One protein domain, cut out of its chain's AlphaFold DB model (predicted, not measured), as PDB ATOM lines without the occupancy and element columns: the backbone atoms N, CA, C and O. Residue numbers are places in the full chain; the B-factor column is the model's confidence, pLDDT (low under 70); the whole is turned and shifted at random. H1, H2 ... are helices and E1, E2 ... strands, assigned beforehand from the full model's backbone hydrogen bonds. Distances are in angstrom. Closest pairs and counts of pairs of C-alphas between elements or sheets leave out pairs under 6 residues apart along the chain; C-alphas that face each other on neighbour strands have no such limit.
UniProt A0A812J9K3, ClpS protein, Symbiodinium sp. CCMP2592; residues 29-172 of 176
ATOM      1  N   TYR A  29     -92.905 199.401 -45.463       96.38
ATOM      2  CA  TYR A  29     -92.941 198.085 -46.085       96.38
ATOM      3  C   TYR A  29     -92.268 197.052 -45.179       96.38
ATOM      4  O   TYR A  29     -91.170 197.290 -44.668       96.38
ATOM      5  N   ARG A  30     -92.913 195.900 -44.989       97.62
ATOM      6  CA  ARG A  30     -92.316 194.711 -44.368       97.62
ATOM      7  C   ARG A  30     -91.431 194.017 -45.391       97.62
ATOM      8  O   ARG A  30     -91.916 193.664 -46.459       97.62
ATOM      9  N   LEU A  31     -90.167 193.799 -45.049       98.50
ATOM     10  CA  LEU A  31     -89.278 192.920 -45.803       98.50
ATOM     11  C   LEU A  31     -89.427 191.494 -45.277       98.50
ATOM     12  O   LEU A  31     -89.255 191.255 -44.080       98.50
ATOM     13  N   LEU A  32     -89.722 190.564 -46.174       98.44
ATOM     14  CA  LEU A  32     -89.902 189.147 -45.896       98.44
ATOM     15  C   LEU A  32     -88.772 188.337 -46.523       98.44
ATOM     16  O   LEU A  32     -88.315 188.648 -47.622       98.44
ATOM     17  N   VAL A  33     -88.370 187.269 -45.842       97.88
ATOM     18  CA  VAL A  33     -87.564 186.180 -46.408       97.88
ATOM     19  C   VAL A  33     -88.350 184.882 -46.329       97.88
ATOM     20  O   VAL A  33     -89.082 184.668 -45.363       97.88
ATOM     21  N   PHE A  34     -88.185 184.027 -47.333       96.38
ATOM     22  CA  PHE A  34     -88.906 182.763 -47.451       96.38
ATOM     23  C   PHE A  34     -87.932 181.586 -47.459       96.38
ATOM     24  O   PHE A  34     -86.873 181.645 -48.089       96.38
ATOM     25  N   THR A  35     -88.324 180.501 -46.800       94.75
ATOM     26  CA  THR A  35     -87.719 179.177 -46.961       94.75
ATOM     27  C   THR A  35     -88.814 178.174 -47.295       94.75
ATOM     28  O   THR A  35     -89.995 178.441 -47.093       94.75
ATOM     29  N   GLU A  36     -88.438 177.019 -47.829       94.56
ATOM     30  CA  GLU A  36     -89.409 175.962 -48.080       94.56
ATOM     31  C   GLU A  36     -89.421 174.988 -46.899       94.56
ATOM     32  O   GLU A  36     -88.366 174.567 -46.404       94.56
ATOM     33  N   ILE A  37     -90.623 174.642 -46.437       95.31
ATOM     34  CA  ILE A  37     -90.837 173.677 -45.347       95.31
ATOM     35  C   ILE A  37     -91.572 172.422 -45.812       95.31
ATOM     36  O   ILE A  37     -91.604 171.434 -45.079       95.31
ATOM     37  N   LEU A  38     -92.123 172.436 -47.027       96.56
ATOM     38  CA  LEU A  38     -92.842 171.315 -47.609       96.56
ATOM     39  C   LEU A  38     -92.549 171.215 -49.107       96.56
ATOM     40  O   LEU A  38     -92.762 172.152 -49.870       96.56
ATOM     41  N   LEU A  39     -92.108 170.040 -49.535       97.50
ATOM     42  CA  LEU A  39     -91.967 169.667 -50.934       97.50
ATOM     43  C   LEU A  39     -92.667 168.327 -51.107       97.50
ATOM     44  O   LEU A  39     -92.398 167.403 -50.350       97.50
ATOM     45  N   SER A  40     -93.531 168.189 -52.103       97.69
ATOM     46  CA  SER A  40     -94.100 166.887 -52.438       97.69
ATOM     47  C   SER A  40     -94.305 166.745 -53.931       97.69
ATOM     48  O   SER A  40     -94.650 167.724 -54.591       97.69
ATOM     49  N   PHE A  41     -94.147 165.529 -54.432       98.19
ATOM     50  CA  PHE A  41     -94.377 165.163 -55.825       98.19
ATOM     51  C   PHE A  41     -94.791 163.689 -55.905       98.19
ATOM     52  O   PHE A  41     -94.702 162.958 -54.917       98.19
ATOM     53  N   THR A  42     -95.265 163.249 -57.072       96.88
ATOM     54  CA  THR A  42     -95.494 161.817 -57.323       96.88
ATOM     55  C   THR A  42     -94.484 161.309 -58.338       96.88
ATOM     56  O   THR A  42     -94.308 161.900 -59.410       96.88
ATOM     57  N   ASP A  43     -93.808 160.216 -58.019       95.44
ATOM     58  CA  ASP A  43     -92.791 159.640 -58.889       95.44
ATOM     59  C   ASP A  43     -93.397 158.691 -59.948       95.44
ATOM     60  O   ASP A  43     -94.622 158.543 -60.080       95.44
ATOM     61  N   THR A  44     -92.555 158.085 -60.784       96.94
ATOM     62  CA  THR A  44     -93.017 157.254 -61.904       96.94
ATOM     63  C   THR A  44     -93.729 155.963 -61.511       96.94
ATOM     64  O   THR A  44     -94.557 155.509 -62.305       96.94
ATOM     65  N   ASP A  45     -93.431 155.364 -60.356       94.12
ATOM     66  CA  ASP A  45     -94.099 154.128 -59.918       94.12
ATOM     67  C   ASP A  45     -95.355 154.399 -59.074       94.12
ATOM     68  O   ASP A  45     -96.219 153.529 -58.945       94.12
ATOM     69  N   GLY A  46     -95.555 155.663 -58.692       94.81
ATOM     70  CA  GLY A  46     -96.787 156.166 -58.105       94.81
ATOM     71  C   GLY A  46     -96.691 156.478 -56.629       94.81
ATOM     72  O   GLY A  46     -97.714 156.853 -56.049       94.81
ATOM     73  N   ASP A  47     -95.491 156.407 -56.072       96.69
ATOM     74  CA  ASP A  47     -95.224 156.821 -54.715       96.69
ATOM     75  C   ASP A  47     -95.347 158.344 -54.573       96.69
ATOM     76  O   ASP A  47     -94.840 159.140 -55.373       96.69
ATOM     77  N   ASN A  48     -96.076 158.761 -53.534       97.19
ATOM     78  CA  ASN A  48     -96.107 160.148 -53.099       97.19
ATOM     79  C   ASN A  48     -94.903 160.405 -52.197       97.19
ATOM     80  O   ASN A  48     -94.880 159.966 -51.044       97.19
ATOM     81  N   ILE A  49     -93.928 161.130 -52.731       98.25
ATOM     82  CA  ILE A  49     -92.739 161.537 -51.996       98.25
ATOM     83  C   ILE A  49     -93.011 162.905 -51.392       98.25
ATOM     84  O   ILE A  49     -93.365 163.851 -52.103       98.25
ATOM     85  N   ARG A  50     -92.835 163.027 -50.077       98.44
ATOM     86  CA  ARG A  50     -92.970 164.285 -49.344       98.44
ATOM     87  C   ARG A  50     -91.746 164.530 -48.478       98.44
ATOM     88  O   ARG A  50     -91.504 163.806 -47.517       98.44
ATOM     89  N   LEU A  51     -91.045 165.622 -48.755       98.31
ATOM     90  CA  LEU A  51     -90.059 166.189 -47.847       98.31
ATOM     91  C   LEU A  51     -90.731 167.232 -46.964       98.31
ATOM     92  O   LEU A  51     -91.450 168.107 -47.451       98.31
ATOM     93  N   GLN A  52     -90.475 167.162 -45.667       97.75
ATOM     94  CA  GLN A  52     -91.052 168.077 -44.698       97.75
ATOM     95  C   GLN A  52     -90.003 168.513 -43.683       97.75
ATOM     96  O   GLN A  52     -89.275 167.687 -43.130       97.75
ATOM     97  N   LYS A  53     -89.941 169.820 -43.415       94.06
ATOM     98  CA  LYS A  53     -89.177 170.347 -42.286       94.06
ATOM     99  C   LYS A  53     -89.962 170.194 -40.992       94.06
ATOM    100  O   LYS A  53     -91.095 170.652 -40.872       94.06
ATOM    101  N   GLU A  54     -89.300 169.626 -39.996       92.50
ATOM    102  CA  GLU A  54     -89.750 169.568 -38.610       92.50
ATOM    103  C   GLU A  54     -88.669 170.201 -37.733       92.50
ATOM    104  O   GLU A  54     -87.618 169.615 -37.450       92.50
ATOM    105  N   GLY A  55     -88.895 171.462 -37.355       86.62
ATOM    106  CA  GLY A  55     -87.850 172.298 -36.776       86.62
ATOM    107  C   GLY A  55     -86.739 172.549 -37.796       86.62
ATOM    108  O   GLY A  55     -86.940 173.237 -38.791       86.62
ATOM    109  N   ILE A  56     -85.559 171.980 -37.545       82.06
ATOM    110  CA  ILE A  56     -84.393 172.091 -38.440       82.06
ATOM    111  C   ILE A  56     -84.098 170.802 -39.212       82.06
ATOM    112  O   ILE A  56     -83.206 170.799 -40.059       82.06
ATOM    113  N   ALA A  57     -84.794 169.708 -38.898       92.88
ATOM    114  CA  ALA A  57     -84.616 168.434 -39.575       92.88
ATOM    115  C   ALA A  57     -85.504 168.387 -40.819       92.88
ATOM    116  O   ALA A  57     -86.666 168.779 -40.761       92.88
ATOM    117  N   ILE A  58     -84.960 167.883 -41.924       96.75
ATOM    118  CA  ILE A  58     -85.729 167.560 -43.126       96.75
ATOM    119  C   ILE A  58     -85.994 166.059 -43.088       96.75
ATOM    120  O   ILE A  58     -85.058 165.271 -42.974       96.75
ATOM    121  N   ASN A  59     -87.255 165.660 -43.144       97.94
ATOM    122  CA  ASN A  59     -87.672 164.264 -43.146       97.94
ATOM    123  C   ASN A  59     -88.314 163.918 -44.487       97.94
ATOM    124  O   ASN A  59     -88.957 164.773 -45.093       97.94
ATOM    125  N   GLU A  60     -88.172 162.668 -44.911       98.38
ATOM    126  CA  GLU A  60     -88.836 162.132 -46.096       98.38
ATOM    127  C   GLU A  60     -89.916 161.131 -45.701       98.38
ATOM    128  O   GLU A  60     -89.681 160.192 -44.931       98.38
ATOM    129  N   TYR A  61     -91.094 161.337 -46.272       98.31
ATOM    130  CA  TYR A  61     -92.251 160.476 -46.160       98.31
ATOM    131  C   TYR A  61     -92.598 159.921 -47.538       98.31
ATOM    132  O   TYR A  61     -92.775 160.692 -48.479       98.31
ATOM    133  N   VAL A  62     -92.763 158.606 -47.627       97.62
ATOM    134  CA  VAL A  62     -93.231 157.908 -48.824       97.62
ATOM    135  C   VAL A  62     -94.616 157.357 -48.523       97.62
ATOM    136  O   VAL A  62     -94.783 156.565 -47.593       97.62
ATOM    137  N   ASN A  63     -95.631 157.810 -49.262       97.12
ATOM    138  CA  ASN A  63     -97.033 157.440 -49.034       97.12
ATOM    139  C   ASN A  63     -97.448 157.605 -47.556       97.12
ATOM    140  O   ASN A  63     -97.974 156.686 -46.929       97.12
ATOM    141  N   ASP A  64     -97.139 158.776 -46.986       97.19
ATOM    142  CA  ASP A  64     -97.364 159.156 -45.580       97.19
ATOM    143  C   ASP A  64     -96.567 158.383 -44.519       97.19
ATOM    144  O   ASP A  64     -96.644 158.704 -43.328       97.19
ATOM    145  N   LYS A  65     -95.742 157.415 -44.918       97.75
ATOM    146  CA  LYS A  65     -94.863 156.682 -44.011       97.75
ATOM    147  C   LYS A  65     -93.486 157.329 -43.976       97.75
ATOM    148  O   LYS A  65     -92.879 157.566 -45.009       97.75
ATOM    149  N   LEU A  66     -92.992 157.619 -42.778       97.56
ATOM    150  CA  LEU A  66     -91.651 158.167 -42.590       97.56
ATOM    151  C   LEU A  66     -90.589 157.128 -42.972       97.56
ATOM    152  O   LEU A  66     -90.478 156.103 -42.295       97.56
ATOM    153  N   GLU A  67     -89.784 157.433 -43.986       97.56
ATOM    154  CA  GLU A  67     -88.708 156.562 -44.475       97.56
ATOM    155  C   GLU A  67     -87.324 157.111 -44.110       97.56
ATOM    156  O   GLU A  67     -86.462 156.354 -43.661       97.56
ATOM    157  N   ILE A  68     -87.119 158.434 -44.186       97.81
ATOM    158  CA  ILE A  68     -85.829 159.061 -43.849       97.81
ATOM    159  C   ILE A  68     -86.015 160.139 -42.788       97.81
ATOM    160  O   ILE A  68     -86.825 161.055 -42.919       97.81
ATOM    161  N   ARG A  69     -85.211 160.052 -41.725       97.25
ATOM    162  CA  ARG A  69     -85.122 161.078 -40.680       97.25
ATOM    163  C   ARG A  69     -83.896 161.944 -40.893       97.25
ATOM    164  O   ARG A  69     -82.807 161.408 -41.072       97.25
ATOM    165  N   SER A  70     -84.054 163.260 -40.740       95.56
ATOM    166  CA  SER A  70     -82.936 164.216 -40.779       95.56
ATOM    167  C   SER A  70     -82.045 164.025 -42.013       95.56
ATOM    168  O   SER A  70     -80.822 163.918 -41.911       95.56
ATOM    169  N   MET A  71     -82.678 163.948 -43.181       96.50
ATOM    170  CA  MET A  71     -82.033 163.809 -44.474       96.50
ATOM    171  C   MET A  71     -81.031 164.943 -44.709       96.50
ATOM    172  O   MET A  71     -81.327 166.115 -44.477       96.50
ATOM    173  N   GLN A  72     -79.830 164.576 -45.155       93.50
ATOM    174  CA  GLN A  72     -78.720 165.515 -45.348       93.50
ATOM    175  C   GLN A  72     -78.634 166.055 -46.774       93.50
ATOM    176  O   GLN A  72     -78.102 167.141 -46.980       93.50
ATOM    177  N   TYR A  73     -79.150 165.309 -47.750       96.19
ATOM    178  CA  TYR A  73     -79.118 165.692 -49.153       96.19
ATOM    179  C   TYR A  73     -80.349 165.168 -49.883       96.19
ATOM    180  O   TYR A  73     -80.916 164.148 -49.503       96.19
ATOM    181  N   PHE A  74     -80.720 165.871 -50.945       98.00
ATOM    182  CA  PHE A  74     -81.683 165.419 -51.937       98.00
ATOM    183  C   PHE A  74     -81.220 165.965 -53.285       98.00
ATOM    184  O   PHE A  74     -81.367 167.159 -53.588       98.00
ATOM    185  N   ASP A  75     -80.554 165.110 -54.050       98.19
ATOM    186  CA  ASP A  75     -79.904 165.500 -55.294       98.19
ATOM    187  C   ASP A  75     -80.864 165.320 -56.455       98.19
ATOM    188  O   ASP A  75     -81.495 164.278 -56.590       98.19
ATOM    189  N   ILE A  76     -80.964 166.329 -57.313       98.38
ATOM    190  CA  ILE A  76     -81.865 166.316 -58.462       98.38
ATOM    191  C   ILE A  76     -81.044 166.472 -59.736       98.38
ATOM    192  O   ILE A  76     -80.332 167.461 -59.917       98.38
ATOM    193  N   ASP A  77     -81.194 165.514 -60.648       98.00
ATOM    194  CA  ASP A  77     -80.742 165.628 -62.028       98.00
ATOM    195  C   ASP A  77     -81.928 166.038 -62.906       98.00
ATOM    196  O   ASP A  77     -82.785 165.226 -63.268       98.00
ATOM    197  N   VAL A  78     -81.954 167.322 -63.263       97.38
ATOM    198  CA  VAL A  78     -83.003 167.918 -64.104       97.38
ATOM    199  C   VAL A  78     -83.034 167.283 -65.495       97.38
ATOM    200  O   VAL A  78     -84.108 167.053 -66.048       97.38
ATOM    201  N   ARG A  79     -81.866 166.951 -66.064       96.38
ATOM    202  CA  ARG A  79     -81.777 166.393 -67.422       96.38
ATOM    203  C   ARG A  79     -82.291 164.963 -67.460       96.38
ATOM    204  O   ARG A  79     -83.004 164.600 -68.390       96.38
ATOM    205  N   ALA A  80     -81.930 164.165 -66.460       97.44
ATOM    206  CA  ALA A  80     -82.387 162.787 -66.337       97.44
ATOM    207  C   ALA A  80     -83.797 162.666 -65.732       97.44
ATOM    208  O   ALA A  80     -84.358 161.570 -65.740       97.44
ATOM    209  N   ARG A  81     -84.364 163.766 -65.212       97.62
ATOM    210  CA  ARG A  81     -85.600 163.789 -64.413       97.62
ATOM    211  C   ARG A  81     -85.567 162.745 -63.297       97.62
ATOM    212  O   ARG A  81     -86.543 162.029 -63.076       97.62
ATOM    213  N   SER A  82     -84.443 162.667 -62.593       98.25
ATOM    214  CA  SER A  82     -84.245 161.731 -61.486       98.25
ATOM    215  C   SER A  82     -83.805 162.449 -60.224       98.25
ATOM    216  O   SER A  82     -83.160 163.495 -60.305       98.25
ATOM    217  N   TYR A  83     -84.093 161.850 -59.077       98.38
ATOM    218  CA  TYR A  83     -83.607 162.304 -57.782       98.38
ATOM    219  C   TYR A  83     -82.844 161.197 -57.063       98.38
ATOM    220  O   TYR A  83     -83.046 160.018 -57.347       98.38
ATOM    221  N   HIS A  84     -81.952 161.574 -56.154       98.25
ATOM    222  CA  HIS A  84     -81.192 160.666 -55.311       98.25
ATOM    223  C   HIS A  84     -81.248 161.134 -53.858       98.25
ATOM    224  O   HIS A  84     -80.870 162.264 -53.537       98.25
ATOM    225  N   ASP A  85     -81.694 160.231 -53.002       96.94
ATOM    226  CA  ASP A  85     -81.752 160.367 -51.552       96.94
ATOM    227  C   ASP A  85     -80.806 159.325 -50.899       96.94
ATOM    228  O   ASP A  85     -80.153 158.540 -51.599       96.94
ATOM    229  N   PRO A  86     -80.672 159.301 -49.560       96.75
ATOM    230  CA  PRO A  86     -79.847 158.314 -48.854       96.75
ATOM    231  C   PRO A  86     -80.189 156.834 -49.077       96.75
ATOM    232  O   PRO A  86     -79.341 155.974 -48.831       96.75
ATOM    233  N   THR A  87     -81.415 156.513 -49.484       93.56
ATOM    234  CA  THR A  87     -81.909 155.142 -49.671       93.56
ATOM    235  C   THR A  87     -81.840 154.671 -51.116       93.56
ATOM    236  O   THR A  87     -81.691 153.470 -51.355       93.56
ATOM    237  N   GLY A  88     -81.895 155.581 -52.090       94.56
ATOM    238  CA  GLY A  88     -81.928 155.173 -53.485       94.56
ATOM    239  C   GLY A  88     -82.113 156.307 -54.479       94.56
ATOM    240  O   GLY A  88     -81.734 157.453 -54.255       94.56
ATOM    241  N   ARG A  89     -82.604 155.938 -55.661       96.38
ATOM    242  CA  ARG A  89     -82.875 156.853 -56.769       96.38
ATOM    243  C   ARG A  89     -84.288 156.603 -57.265       96.38
ATOM    244  O   ARG A  89     -84.637 155.446 -57.493       96.38
ATOM    245  N   GLY A  90     -85.018 157.676 -57.536       96.94
ATOM    246  CA  GLY A  90     -86.306 157.636 -58.220       96.94
ATOM    247  C   GLY A  90     -86.353 158.569 -59.429       96.94
ATOM    248  O   GLY A  90     -85.390 159.278 -59.746       96.94
ATOM    249  N   TRP A  91     -87.487 158.553 -60.128       98.25
ATOM    250  CA  TRP A  91     -87.723 159.352 -61.331       98.25
ATOM    251  C   TRP A  91     -89.010 160.154 -61.208       98.25
ATOM    252  O   TRP A  91     -90.049 159.636 -60.809       98.25
ATOM    253  N   PHE A  92     -88.959 161.421 -61.603       98.12
ATOM    254  CA  PHE A  92     -90.141 162.274 -61.631       98.12
ATOM    255  C   PHE A  92     -91.062 161.870 -62.779       98.12
ATOM    256  O   PHE A  92     -90.604 161.608 -63.899       98.12
ATOM    257  N   ARG A  93     -92.382 161.915 -62.556       97.38
ATOM    258  CA  ARG A  93     -93.340 161.771 -63.661       97.38
ATOM    259  C   ARG A  93     -93.120 162.861 -64.703       97.38
ATOM    260  O   ARG A  93     -92.733 163.971 -64.340       97.38
ATOM    261  N   PRO A  94     -93.446 162.622 -65.985       96.62
ATOM    262  CA  PRO A  94     -93.379 163.657 -67.019       96.62
ATOM    263  C   PRO A  94     -94.222 164.906 -66.721       96.62
ATOM    264  O   PRO A  94     -93.919 165.970 -67.245       96.62
ATOM    265  N   SER A  95     -95.268 164.775 -65.897       96.12
ATOM    266  CA  SER A  95     -96.161 165.870 -65.506       96.12
ATOM    267  C   SER A  95     -95.614 166.774 -64.404       96.12
ATOM    268  O   SER A  95     -96.160 167.855 -64.214       96.12
ATOM    269  N   GLU A  96     -94.599 166.336 -63.656       97.25
ATOM    270  CA  GLU A  96     -94.031 167.133 -62.565       97.25
ATOM    271  C   GLU A  96     -93.191 168.293 -63.113       97.25
ATOM    272  O   GLU A  96     -92.413 168.121 -64.064       97.25
ATOM    273  N   ASP A  97     -93.317 169.455 -62.476       97.38
ATOM    274  CA  ASP A  97     -92.472 170.624 -62.720       97.38
ATOM    275  C   ASP A  97     -91.159 170.460 -61.939       97.38
ATOM    276  O   ASP A  97     -91.070 170.730 -60.739       97.38
ATOM    277  N   VAL A  98     -90.135 169.935 -62.615       97.69
ATOM    278  CA  VAL A  98     -88.851 169.611 -61.975       97.69
ATOM    279  C   VAL A  98     -88.111 170.887 -61.584       97.69
ATOM    280  O   VAL A  98     -87.431 170.914 -60.563       97.69
ATOM    281  N   GLU A  99     -88.265 171.961 -62.351       96.94
ATOM    282  CA  GLU A  99     -87.695 173.268 -62.062       96.94
ATOM    283  C   GLU A  99     -88.285 173.871 -60.778       96.94
ATOM    284  O   GLU A  99     -87.535 174.370 -59.930       96.94
ATOM    285  N   GLU A 100     -89.604 173.777 -60.578       96.25
ATOM    286  CA  GLU A 100     -90.243 174.188 -59.324       96.25
ATOM    287  C   GLU A 100     -89.750 173.335 -58.148       96.25
ATOM    288  O   GLU A 100     -89.408 173.880 -57.094       96.25
ATOM    289  N   ILE A 101     -89.661 172.014 -58.331       98.12
ATOM    290  CA  ILE A 101     -89.162 171.082 -57.310       98.12
ATOM    291  C   ILE A 101     -87.716 171.419 -56.925       98.12
ATOM    292  O   ILE A 101     -87.408 171.475 -55.736       98.12
ATOM    293  N   VAL A 102     -86.838 171.709 -57.892       97.69
ATOM    294  CA  VAL A 102     -85.452 172.139 -57.632       97.69
ATOM    295  C   VAL A 102     -85.427 173.418 -56.804       97.69
ATOM    296  O   VAL A 102     -84.732 173.466 -55.791       97.69
ATOM    297  N   ARG A 103     -86.222 174.430 -57.175       95.25
ATOM    298  CA  ARG A 103     -86.289 175.695 -56.428       95.25
ATOM    299  C   ARG A 103     -86.733 175.468 -54.983       95.25
ATOM    300  O   ARG A 103     -86.148 176.026 -54.057       95.25
ATOM    301  N   LYS A 104     -87.771 174.653 -54.787       96.50
ATOM    302  CA  LYS A 104     -88.285 174.279 -53.463       96.50
ATOM    303  C   LYS A 104     -87.240 173.514 -52.650       96.50
ATOM    304  O   LYS A 104     -87.002 173.856 -51.495       96.50
ATOM    305  N   ARG A 105     -86.555 172.543 -53.262       97.00
ATOM    306  CA  ARG A 105     -85.438 171.802 -52.657       97.00
ATOM    307  C   ARG A 105     -84.324 172.751 -52.222       97.00
ATOM    308  O   ARG A 105     -83.908 172.689 -51.071       97.00
ATOM    309  N   ASP A 106     -83.877 173.658 -53.086       95.75
ATOM    310  CA  ASP A 106     -82.799 174.605 -52.765       95.75
ATOM    311  C   ASP A 106     -83.168 175.502 -51.571       95.75
ATOM    312  O   ASP A 106     -82.363 175.698 -50.662       95.75
ATOM    313  N   LEU A 107     -84.411 175.995 -51.519       94.25
ATOM    314  CA  LEU A 107     -84.911 176.786 -50.389       94.25
ATOM    315  C   LEU A 107     -85.097 175.960 -49.111       94.25
ATOM    316  O   LEU A 107     -84.935 176.485 -48.007       94.25
ATOM    317  N   MET A 108     -85.439 174.678 -49.235       94.81
ATOM    318  CA  MET A 108     -85.542 173.770 -48.096       94.81
ATOM    319  C   MET A 108     -84.161 173.508 -47.483       94.81
ATOM    320  O   MET A 108     -84.014 173.586 -46.262       94.81
ATOM    321  N   PHE A 109     -83.145 173.284 -48.317       94.44
ATOM    322  CA  PHE A 109     -81.763 173.002 -47.908       94.44
ATOM    323  C   PHE A 109     -80.892 174.251 -47.702       94.44
ATOM    324  O   PHE A 109     -79.698 174.123 -47.436       94.44
ATOM    325  N   LEU A 110     -81.471 175.453 -47.782       93.50
ATOM    326  CA  LEU A 110     -80.759 176.707 -47.549       93.50
ATOM    327  C   LEU A 110     -79.983 176.668 -46.222       93.50
ATOM    328  O   LEU A 110     -80.548 176.401 -45.164       93.50
ATOM    329  N   GLU A 111     -78.684 176.958 -46.257       93.56
ATOM    330  CA  GLU A 111     -77.872 176.933 -45.044       93.56
ATOM    331  C   GLU A 111     -78.242 178.078 -44.094       93.56
ATOM    332  O   GLU A 111     -78.214 179.259 -44.452       93.56
ATOM    333  N   ARG A 112     -78.493 177.729 -42.831       93.19
ATOM    334  CA  ARG A 112     -78.815 178.679 -41.756       93.19
ATOM    335  C   ARG A 112     -77.753 179.766 -41.601       93.19
ATOM    336  O   ARG A 112     -78.078 180.951 -41.552       93.19
ATOM    337  N   ASP A 113     -76.482 179.372 -41.600       95.19
ATOM    338  CA  ASP A 113     -75.354 180.301 -41.480       95.19
ATOM    339  C   ASP A 113     -75.253 181.223 -42.696       95.19
ATOM    340  O   ASP A 113     -74.875 182.389 -42.580       95.19
ATOM    341  N   PHE A 114     -75.600 180.731 -43.887       96.75
ATOM    342  CA  PHE A 114     -75.656 181.566 -45.077       96.75
ATOM    343  C   PHE A 114     -76.775 182.608 -44.984       96.75
ATOM    344  O   PHE A 114     -76.509 183.793 -45.205       96.75
ATOM    345  N   LEU A 115     -77.986 182.201 -44.586       96.88
ATOM    346  CA  LEU A 115     -79.109 183.119 -44.392       96.88
ATOM    347  C   LEU A 115     -78.783 184.179 -43.331       96.88
ATOM    348  O   LEU A 115     -78.898 185.373 -43.607       96.88
ATOM    349  N   ALA A 116     -78.294 183.771 -42.157       97.69
ATOM    350  CA  ALA A 116     -77.924 184.691 -41.082       97.69
ATOM    351  C   ALA A 116     -76.844 185.697 -41.523       97.69
ATOM    352  O   ALA A 116     -77.002 186.904 -41.326       97.69
ATOM    353  N   ARG A 117     -75.785 185.239 -42.209       98.31
ATOM    354  CA  ARG A 117     -74.742 186.129 -42.754       98.31
ATOM    355  C   ARG A 117     -75.292 187.116 -43.777       98.31
ATOM    356  O   ARG A 117     -74.887 188.278 -43.769       98.31
ATOM    357  N   CYS A 118     -76.205 186.693 -44.649       98.38
ATOM    358  CA  CYS A 118     -76.838 187.599 -45.607       98.38
ATOM    359  C   CYS A 118     -77.676 188.666 -44.898       98.38
ATOM    360  O   CYS A 118     -77.557 189.840 -45.227       98.38
ATOM    361  N   LEU A 119     -78.451 188.294 -43.878       98.56
ATOM    362  CA  LEU A 119     -79.235 189.247 -43.087       98.56
ATOM    363  C   LEU A 119     -78.348 190.289 -42.382       98.56
ATOM    364  O   LEU A 119     -78.680 191.473 -42.361       98.56
ATOM    365  N   MET A 120     -77.191 189.880 -41.858       98.50
ATOM    366  CA  MET A 120     -76.239 190.809 -41.239       98.50
ATOM    367  C   MET A 120     -75.573 191.727 -42.271       98.50
ATOM    368  O   MET A 120     -75.487 192.934 -42.073       98.50
ATOM    369  N   THR A 121     -75.096 191.164 -43.382       98.31
ATOM    370  CA  THR A 121     -74.270 191.902 -44.355       98.31
ATOM    371  C   THR A 121     -75.080 192.741 -45.339       98.31
ATOM    372  O   THR A 121     -74.595 193.780 -45.775       98.31
ATOM    373  N   VAL A 122     -76.299 192.317 -45.685       98.50
ATOM    374  CA  VAL A 122     -77.189 193.037 -46.609       98.50
ATOM    375  C   VAL A 122     -78.110 193.988 -45.853       98.50
ATOM    376  O   VAL A 122     -78.256 195.132 -46.269       98.50
ATOM    377  N   CYS A 123     -78.716 193.539 -44.749       98.25
ATOM    378  CA  CYS A 123     -79.725 194.320 -44.023       98.25
ATOM    379  C   CYS A 123     -79.174 195.029 -42.778       98.25
ATOM    380  O   CYS A 123     -79.913 195.757 -42.115       98.25
ATOM    381  N   GLY A 124     -77.899 194.814 -42.434       97.81
ATOM    382  CA  GLY A 124     -77.269 195.431 -41.267       97.81
ATOM    383  C   GLY A 124     -77.802 194.914 -39.929       97.81
ATOM    384  O   GLY A 124     -77.680 195.613 -38.923       97.81
ATOM    385  N   LEU A 125     -78.425 193.729 -39.895       98.44
ATOM    386  CA  LEU A 125     -78.918 193.159 -38.642       98.44
ATOM    387  C   LEU A 125     -77.762 192.790 -37.705       98.44
ATOM    388  O   LEU A 125     -76.693 192.360 -38.139       98.44
ATOM    389  N   THR A 126     -78.007 192.900 -36.400       98.44
ATOM    390  CA  THR A 126     -77.125 192.302 -35.394       98.44
ATOM    391  C   THR A 126     -77.183 190.778 -35.489       98.44
ATOM    392  O   THR A 126     -78.166 190.214 -35.973       98.44
ATOM    393  N   GLU A 127     -76.158 190.099 -34.978       97.75
ATOM    394  CA  GLU A 127     -76.106 188.632 -34.946       97.75
ATOM    395  C   GLU A 127     -77.347 188.026 -34.272       97.75
ATOM    396  O   GLU A 127     -77.974 187.121 -34.820       97.75
ATOM    397  N   SER A 128     -77.771 188.586 -33.133       97.81
ATOM    398  CA  SER A 128     -78.957 188.116 -32.413       97.81
ATOM    399  C   SER A 128     -80.239 188.270 -33.235       97.81
ATOM    400  O   SER A 128     -81.057 187.355 -33.265       97.81
ATOM    401  N   SER A 129     -80.424 189.404 -33.918       98.19
ATOM    402  CA  SER A 129     -81.611 189.638 -34.748       98.19
ATOM    403  C   SER A 129     -81.607 188.761 -35.998       98.19
ATOM    404  O   SER A 129     -82.633 188.174 -36.333       98.19
ATOM    405  N   ALA A 130     -80.453 188.613 -36.654       98.38
ATOM    406  CA  ALA A 130     -80.297 187.731 -37.805       98.38
ATOM    407  C   ALA A 130     -80.579 186.267 -37.442       98.38
ATOM    408  O   ALA A 130     -81.264 185.576 -38.194       98.38
ATOM    409  N   TYR A 131     -80.112 185.810 -36.274       96.94
ATOM    410  CA  TYR A 131     -80.383 184.462 -35.781       96.94
ATOM    411  C   TYR A 131     -81.879 184.216 -35.554       96.94
ATOM    412  O   TYR A 131     -82.391 183.182 -35.977       96.94
ATOM    413  N   GLN A 132     -82.592 185.160 -34.928       97.62
ATOM    414  CA  GLN A 132     -84.035 185.023 -34.695       97.62
ATOM    415  C   GLN A 132     -84.816 184.959 -36.012       97.62
ATOM    416  O   GLN A 132     -85.587 184.028 -36.215       97.62
ATOM    417  N   VAL A 133     -84.549 185.884 -36.942       97.94
ATOM    418  CA  VAL A 133     -85.192 185.892 -38.269       97.94
ATOM    419  C   VAL A 133     -84.900 184.598 -39.031       97.94
ATOM    420  O   VAL A 133     -85.812 184.010 -39.608       97.94
ATOM    421  N   MET A 134     -83.651 184.123 -39.011       95.94
ATOM    422  CA  MET A 134     -83.265 182.857 -39.639       95.94
ATOM    423  C   MET A 134     -84.028 181.671 -39.043       95.94
ATOM    424  O   MET A 134     -84.539 180.845 -39.799       95.94
ATOM    425  N   MET A 135     -84.123 181.595 -37.711       95.38
ATOM    426  CA  MET A 135     -84.804 180.490 -37.041       95.38
ATOM    427  C   MET A 135     -86.283 180.464 -37.421       95.38
ATOM    428  O   MET A 135     -86.754 179.435 -37.898       95.38
ATOM    429  N   THR A 136     -86.971 181.605 -37.310       96.25
ATOM    430  CA  THR A 136     -88.376 181.751 -37.713       96.25
ATOM    431  C   THR A 136     -88.578 181.351 -39.171       96.25
ATOM    432  O   THR A 136     -89.448 180.537 -39.469       96.25
ATOM    433  N   ALA A 137     -87.728 181.834 -40.084       95.81
ATOM    434  CA  ALA A 137     -87.866 181.529 -41.504       95.81
ATOM    435  C   ALA A 137     -87.744 180.026 -41.783       95.81
ATOM    436  O   ALA A 137     -88.477 179.504 -42.619       95.81
ATOM    437  N   HIS A 138     -86.845 179.327 -41.083       93.12
ATOM    438  CA  HIS A 138     -86.653 177.884 -41.225       93.12
ATOM    439  C   HIS A 138     -87.779 177.047 -40.623       93.12
ATOM    440  O   HIS A 138     -88.065 175.975 -41.153       93.12
ATOM    441  N   THR A 139     -88.384 177.501 -39.526       92.31
ATOM    442  CA  THR A 139     -89.443 176.757 -38.836       92.31
ATOM    443  C   THR A 139     -90.823 177.020 -39.422       92.31
ATOM    444  O   THR A 139     -91.654 176.119 -39.443       92.31
ATOM    445  N   GLU A 140     -91.069 178.240 -39.899       93.94
ATOM    446  CA  GLU A 140     -92.386 178.697 -40.360       93.94
ATOM    447  C   GLU A 140     -92.462 178.854 -41.887       93.94
ATOM    448  O   GLU A 140     -93.534 179.098 -42.431       93.94
ATOM    449  N   GLY A 141     -91.338 178.722 -42.597       94.25
ATOM    450  CA  GLY A 141     -91.251 178.939 -44.047       94.25
ATOM    451  C   GLY A 141     -91.164 180.413 -44.448       94.25
ATOM    452  O   GLY A 141     -90.886 180.735 -45.602       94.25
ATOM    453  N   MET A 142     -91.336 181.342 -43.509       96.19
ATOM    454  CA  MET A 142     -91.155 182.767 -43.757       96.19
ATOM    455  C   MET A 142     -90.794 183.521 -42.484       96.19
ATOM    456  O   MET A 142     -91.109 183.083 -41.385       96.19
ATOM    457  N   ALA A 143     -90.148 184.675 -42.629       97.88
ATOM    458  CA  ALA A 143     -89.937 185.596 -41.519       97.88
ATOM    459  C   ALA A 143     -89.944 187.050 -41.981       97.88
ATOM    460  O   ALA A 143     -89.490 187.378 -43.081       97.88
ATOM    461  N   VAL A 144     -90.405 187.932 -41.094       98.31
ATOM    462  CA  VAL A 144     -90.255 189.380 -41.249       98.31
ATOM    463  C   VAL A 144     -88.846 189.770 -40.816       98.31
ATOM    464  O   VAL A 144     -88.483 189.641 -39.651       98.31
ATOM    465  N   VAL A 145     -88.055 190.282 -41.756       98.31
ATOM    466  CA  VAL A 145     -86.714 190.828 -41.496       98.31
ATOM    467  C   VAL A 145     -86.810 192.162 -40.754       98.31
ATOM    468  O   VAL A 145     -85.965 192.494 -39.929       98.31
ATOM    469  N   GLY A 146     -87.829 192.955 -41.078       97.56
ATOM    470  CA  GLY A 146     -88.108 194.239 -40.452       97.56
ATOM    471  C   GLY A 146     -89.044 195.088 -41.300       97.56
ATOM    472  O   GLY A 146     -89.483 194.674 -42.375       97.56
ATOM    473  N   THR A 147     -89.319 196.296 -40.816       97.31
ATOM    474  CA  THR A 147     -90.206 197.251 -41.480       97.31
ATOM    475  C   THR A 147     -89.441 198.524 -41.819       97.31
ATOM    476  O   THR A 147     -88.956 199.218 -40.923       97.31
ATOM    477  N   TYR A 148     -89.391 198.877 -43.099       96.25
ATOM    478  CA  TYR A 148     -88.527 199.931 -43.632       96.25
ATOM    479  C   TYR A 148     -89.306 200.909 -44.520       96.25
ATOM    480  O   TYR A 148     -90.424 200.617 -44.940       96.25
ATOM    481  N   ALA A 149     -88.718 202.069 -44.818       95.81
ATOM    482  CA  ALA A 149     -89.185 202.900 -45.927       95.81
ATOM    483  C   ALA A 149     -88.976 202.156 -47.259       95.81
ATOM    484  O   ALA A 149     -88.093 201.300 -47.350       95.81
ATOM    485  N   PHE A 150     -89.761 202.495 -48.287       94.88
ATOM    486  CA  PHE A 150     -89.753 201.788 -49.575       94.88
ATOM    487  C   PHE A 150     -88.346 201.617 -50.166       94.88
ATOM    488  O   PHE A 150     -87.954 200.500 -50.480       94.88
ATOM    489  N   GLU A 151     -87.562 202.696 -50.247       95.94
ATOM    490  CA  GLU A 151     -86.219 202.677 -50.848       95.94
ATOM    491  C   GLU A 151     -85.276 201.698 -50.134       95.94
ATOM    492  O   GLU A 151     -84.581 200.909 -50.770       95.94
ATOM    493  N   THR A 152     -85.288 201.696 -48.799       97.38
ATOM    494  CA  THR A 152     -84.485 200.767 -47.995       97.38
ATOM    495  C   THR A 152     -84.985 199.328 -48.132       97.38
ATOM    496  O   THR A 152     -84.176 198.412 -48.268       97.38
ATOM    497  N   ALA A 153     -86.305 199.120 -48.124       97.88
ATOM    498  CA  ALA A 153     -86.902 197.797 -48.291       97.88
ATOM    499  C   ALA A 153     -86.542 197.195 -49.661       97.88
ATOM    500  O   ALA A 153     -86.149 196.031 -49.738       97.88
ATOM    501  N   GLU A 154     -86.627 197.994 -50.728       97.56
ATOM    502  CA  GLU A 154     -86.295 197.588 -52.095       97.56
ATOM    503  C   GLU A 154     -84.797 197.287 -52.248       97.56
ATOM    504  O   GLU A 154     -84.433 196.251 -52.814       97.56
ATOM    505  N   LEU A 155     -83.930 198.137 -51.684       98.25
ATOM    506  CA  LEU A 155     -82.480 197.927 -51.677       98.25
ATOM    507  C   LEU A 155     -82.113 196.594 -51.012       98.25
ATOM    508  O   LEU A 155     -81.373 195.793 -51.587       98.25
ATOM    509  N   TYR A 156     -82.651 196.335 -49.819       98.69
ATOM    510  CA  TYR A 156     -82.403 195.089 -49.096       98.69
ATOM    511  C   TYR A 156     -82.990 193.877 -49.817       98.69
ATOM    512  O   TYR A 156     -82.293 192.879 -49.980       98.69
ATOM    513  N   CYS A 157     -84.232 193.963 -50.303       98.50
ATOM    514  CA  CYS A 157     -84.872 192.891 -51.067       98.50
ATOM    515  C   CYS A 157     -84.038 192.508 -52.296       98.50
ATOM    516  O   CYS A 157     -83.735 191.332 -52.508       98.50
ATOM    517  N   THR A 158     -83.589 193.503 -53.062       98.44
ATOM    518  CA  THR A 158     -82.729 193.301 -54.234       98.44
ATOM    519  C   THR A 158     -81.389 192.684 -53.843       98.44
ATOM    520  O   THR A 158     -80.937 191.737 -54.487       98.44
ATOM    521  N   GLY A 159     -80.769 193.160 -52.760       98.56
ATOM    522  CA  GLY A 159     -79.513 192.611 -52.249       98.56
ATOM    523  C   GLY A 159     -79.625 191.145 -51.816       98.56
ATOM    524  O   GLY A 159     -78.746 190.347 -52.138       98.56
ATOM    525  N   LEU A 160     -80.715 190.768 -51.142       98.38
ATOM    526  CA  LEU A 160     -80.976 189.384 -50.730       98.38
ATOM    527  C   LEU A 160     -81.222 188.484 -51.949       98.38
ATOM    528  O   LEU A 160     -80.609 187.422 -52.059       98.38
ATOM    529  N   LYS A 161     -82.034 188.938 -52.914       98.00
ATOM    530  CA  LYS A 161     -82.272 188.218 -54.178       98.00
ATOM    531  C   LYS A 161     -80.985 188.012 -54.974       98.00
ATOM    532  O   LYS A 161     -80.755 186.924 -55.493       98.00
ATOM    533  N   ALA A 162     -80.097 189.005 -55.007       97.69
ATOM    534  CA  ALA A 162     -78.790 188.889 -55.655       97.69
ATOM    535  C   ALA A 162     -77.860 187.856 -54.984       97.69
ATOM    536  O   ALA A 162     -76.913 187.385 -55.613       97.69
ATOM    537  N   LYS A 163     -78.122 187.480 -53.723       96.44
ATOM    538  CA  LYS A 163     -77.448 186.373 -53.024       96.44
ATOM    539  C   LYS A 163     -78.123 185.013 -53.245       96.44
ATOM    540  O   LYS A 163     -77.639 184.024 -52.708       96.44
ATOM    541  N   GLY A 164     -79.203 184.951 -54.024       94.12
ATOM    542  CA  GLY A 164     -79.971 183.728 -54.270       94.12
ATOM    543  C   GLY A 164     -81.043 183.440 -53.217       94.12
ATOM    544  O   GLY A 164     -81.615 182.354 -53.219       94.12
ATOM    545  N   LEU A 165     -81.331 184.385 -52.316       96.25
ATOM    546  CA  LEU A 165     -82.405 184.231 -51.336       96.25
ATOM    547  C   LEU A 165     -83.765 184.573 -51.947       96.25
ATOM    548  O   LEU A 165     -83.884 185.477 -52.776       96.25
ATOM    549  N   SER A 166     -84.811 183.896 -51.475       96.94
ATOM    550  CA  SER A 166     -86.188 184.288 -51.762       96.94
ATOM    551  C   SER A 166     -86.629 185.357 -50.765       96.94
ATOM    552  O   SER A 166     -86.620 185.129 -49.555       96.94
ATOM    553  N   ALA A 167     -86.991 186.533 -51.272       98.06
ATOM    554  CA  ALA A 167     -87.414 187.672 -50.467       98.06
ATOM    555  C   ALA A 167     -88.500 188.479 -51.183       98.06
ATOM    556  O   ALA A 167     -88.585 188.458 -52.413       98.06
ATOM    557  N   ASP A 168     -89.309 189.214 -50.429       98.25
ATOM    558  CA  ASP A 168     -90.289 190.145 -50.991       98.25
ATOM    559  C   ASP A 168     -90.607 191.292 -50.027       98.25
ATOM    560  O   ASP A 168     -90.258 191.227 -48.846       98.25
ATOM    561  N   ILE A 169     -91.246 192.351 -50.525       97.62
ATOM    562  CA  ILE A 169     -91.696 193.478 -49.704       97.62
ATOM    563  C   ILE A 169     -93.210 193.636 -49.781       97.62
ATOM    564  O   ILE A 169     -93.788 193.670 -50.863       97.62
ATOM    565  N   LEU A 170     -93.858 193.783 -48.629       96.12
ATOM    566  CA  LEU A 170     -95.297 194.033 -48.548       96.12
ATOM    567  C   LEU A 170     -95.563 195.398 -47.915       96.12
ATOM    568  O   LEU A 170     -94.925 195.714 -46.906       96.12
ATOM    569  N   PRO A 171     -96.489 196.209 -48.456       95.00
ATOM    570  CA  PRO A 171     -96.894 197.448 -47.805       95.00
ATOM    571  C   PRO A 171     -97.461 197.153 -46.411       95.00
ATOM    572  O   PRO A 171     -98.120 196.135 -46.191       95.00
ATOM    573  N   VAL A 172     -97.183 198.043 -45.465       93.25
ATOM    574  CA  VAL A 172     -97.837 198.047 -44.156       93.25
ATOM    575  C   VAL A 172     -99.062 198.939 -44.264       93.25
ATOM    576  O   VAL A 172     -98.947 200.094 -44.668       93.25
TER     577      VAL A 172
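What this domain is: This is residues 29 to 172 of the 176 residues of the protein "ClpS protein" of Symbiodinium sp. CCMP2592 (UniProt A0A812J9K3). An elongated body of two lobes: in one, H3 and H4 lie over one face of the three-stranded sheet E9 E1 E10 while H2 packs on both helices; in the other, the meander sheets E2 E3 E4 E5 and E6 E7 E8 stand loosely and only partly face to face, and H1 packs on both. The chain goes from the first lobe with E1 into the second with E2, and comes back with H2. The printed part has 144 residues, with four named helices and ten named strands in the order E1 to E8, H1, H2, H3, E9, H4, E10; each sheet is antiparallel, and the class is mixed, helices and strands. The whole is compact, with a radius of gyration of the C-alphas of 16.8 A, and it spans 51 by 27 by 23 A.

How they stand to each other: Begin at E1, residues 29 to 34, the inner strand between E9, residues 142 to 148, and E10, residues 166 to 171. Look for N 31 and O 146, 2.9 A apart, and for N 32 and O 168, 2.8 A apart, both within hydrogen-bond range. Go on to E2, residues 38 to 42, E3, residues 48 to 54, E4, residues 57 to 62, and E5, residues 65 to 68, a meander, each strand the antiparallel neighbour of the one before. N 39 and O 51 are 2.9 A apart, N 52 and O 59 are 2.9 A apart, and N 62 and O 65 are 2.8 A apart. This sheet is only just strongly twisted, its C-alphas up to 4.1 A off the best plane. The second meander is E6, residues 75 to 77, E7, residues 82 to 84, and E8, residues 89 to 91, with N 77 and O 82 at 2.8 A and N 83 and O 90 at 3.0 A. Each of its strands is apart from each of E2 to E5. H1, residues 98 to 108, is on both meander sheets. It runs along the strands over E2 and, only just, with 3 C-alphas, over E3, at a height over the sheet of 9.5 A; its closest C-alphas to E2 are Lys 104 and Leu 39, 6.4 A apart, and to E6 Val 102 and Ile 76, 6.9 A apart. H2, residues 112 to 123, touches H3, residues 127 to 140, at a steep tilt of 56 degrees, opposite ways, closest at the C-alphas of Ala 116 and Ala 130, 5.1 A apart. H2 only grazes the sheet E9 E1 E10; with residues 118 to 123 alone it touches H4, residues 150 to 162, closest at the C-alphas of Cys 123 and Tyr 156, 5.8 A apart. H3 lies over E9 at a height over the sheet of 7.6 A, and H4, on the same face, over E1 and E10 at 8.4 A. E9, H4 and E10 form a split strand-helix-strand unit, two strands running the same way with E1 between them, and its crossover is right-handed. In H1, H2, H3 and H4 every O i to N i+4 pair is within hydrogen-bond range.

Where its parts are: Find C-alpha 29 at (-92.941, 198.085, -46.085), where E1 begins; it runs 15.9 A to residue 34. E3 covers 18.4 A from residue 48 to 54, and E4 16.4 A from 57 to 62. H1 starts at C-alpha 98, (-88.851, 169.611, -61.975). H2 is 15.8 A long, H3 19.8 A, E9 17.4 A and H4 18.0 A. E10, 17.4 A, ends at C-alpha 171, (-96.894, 197.448, -47.805).

The domain as a whole: The C-alphas of Asp 45 and Ala 149, the two farthest apart, are 51.0 A apart, while those of Tyr 29 and Val 172, the first and last printed, are 5.3 A apart. The printed part has no cut and no long link; E5 to E6 and E8 to H1 are short, the others tight. The mean pLDDT of the printed part is 96.6, and no printed residue is under 70.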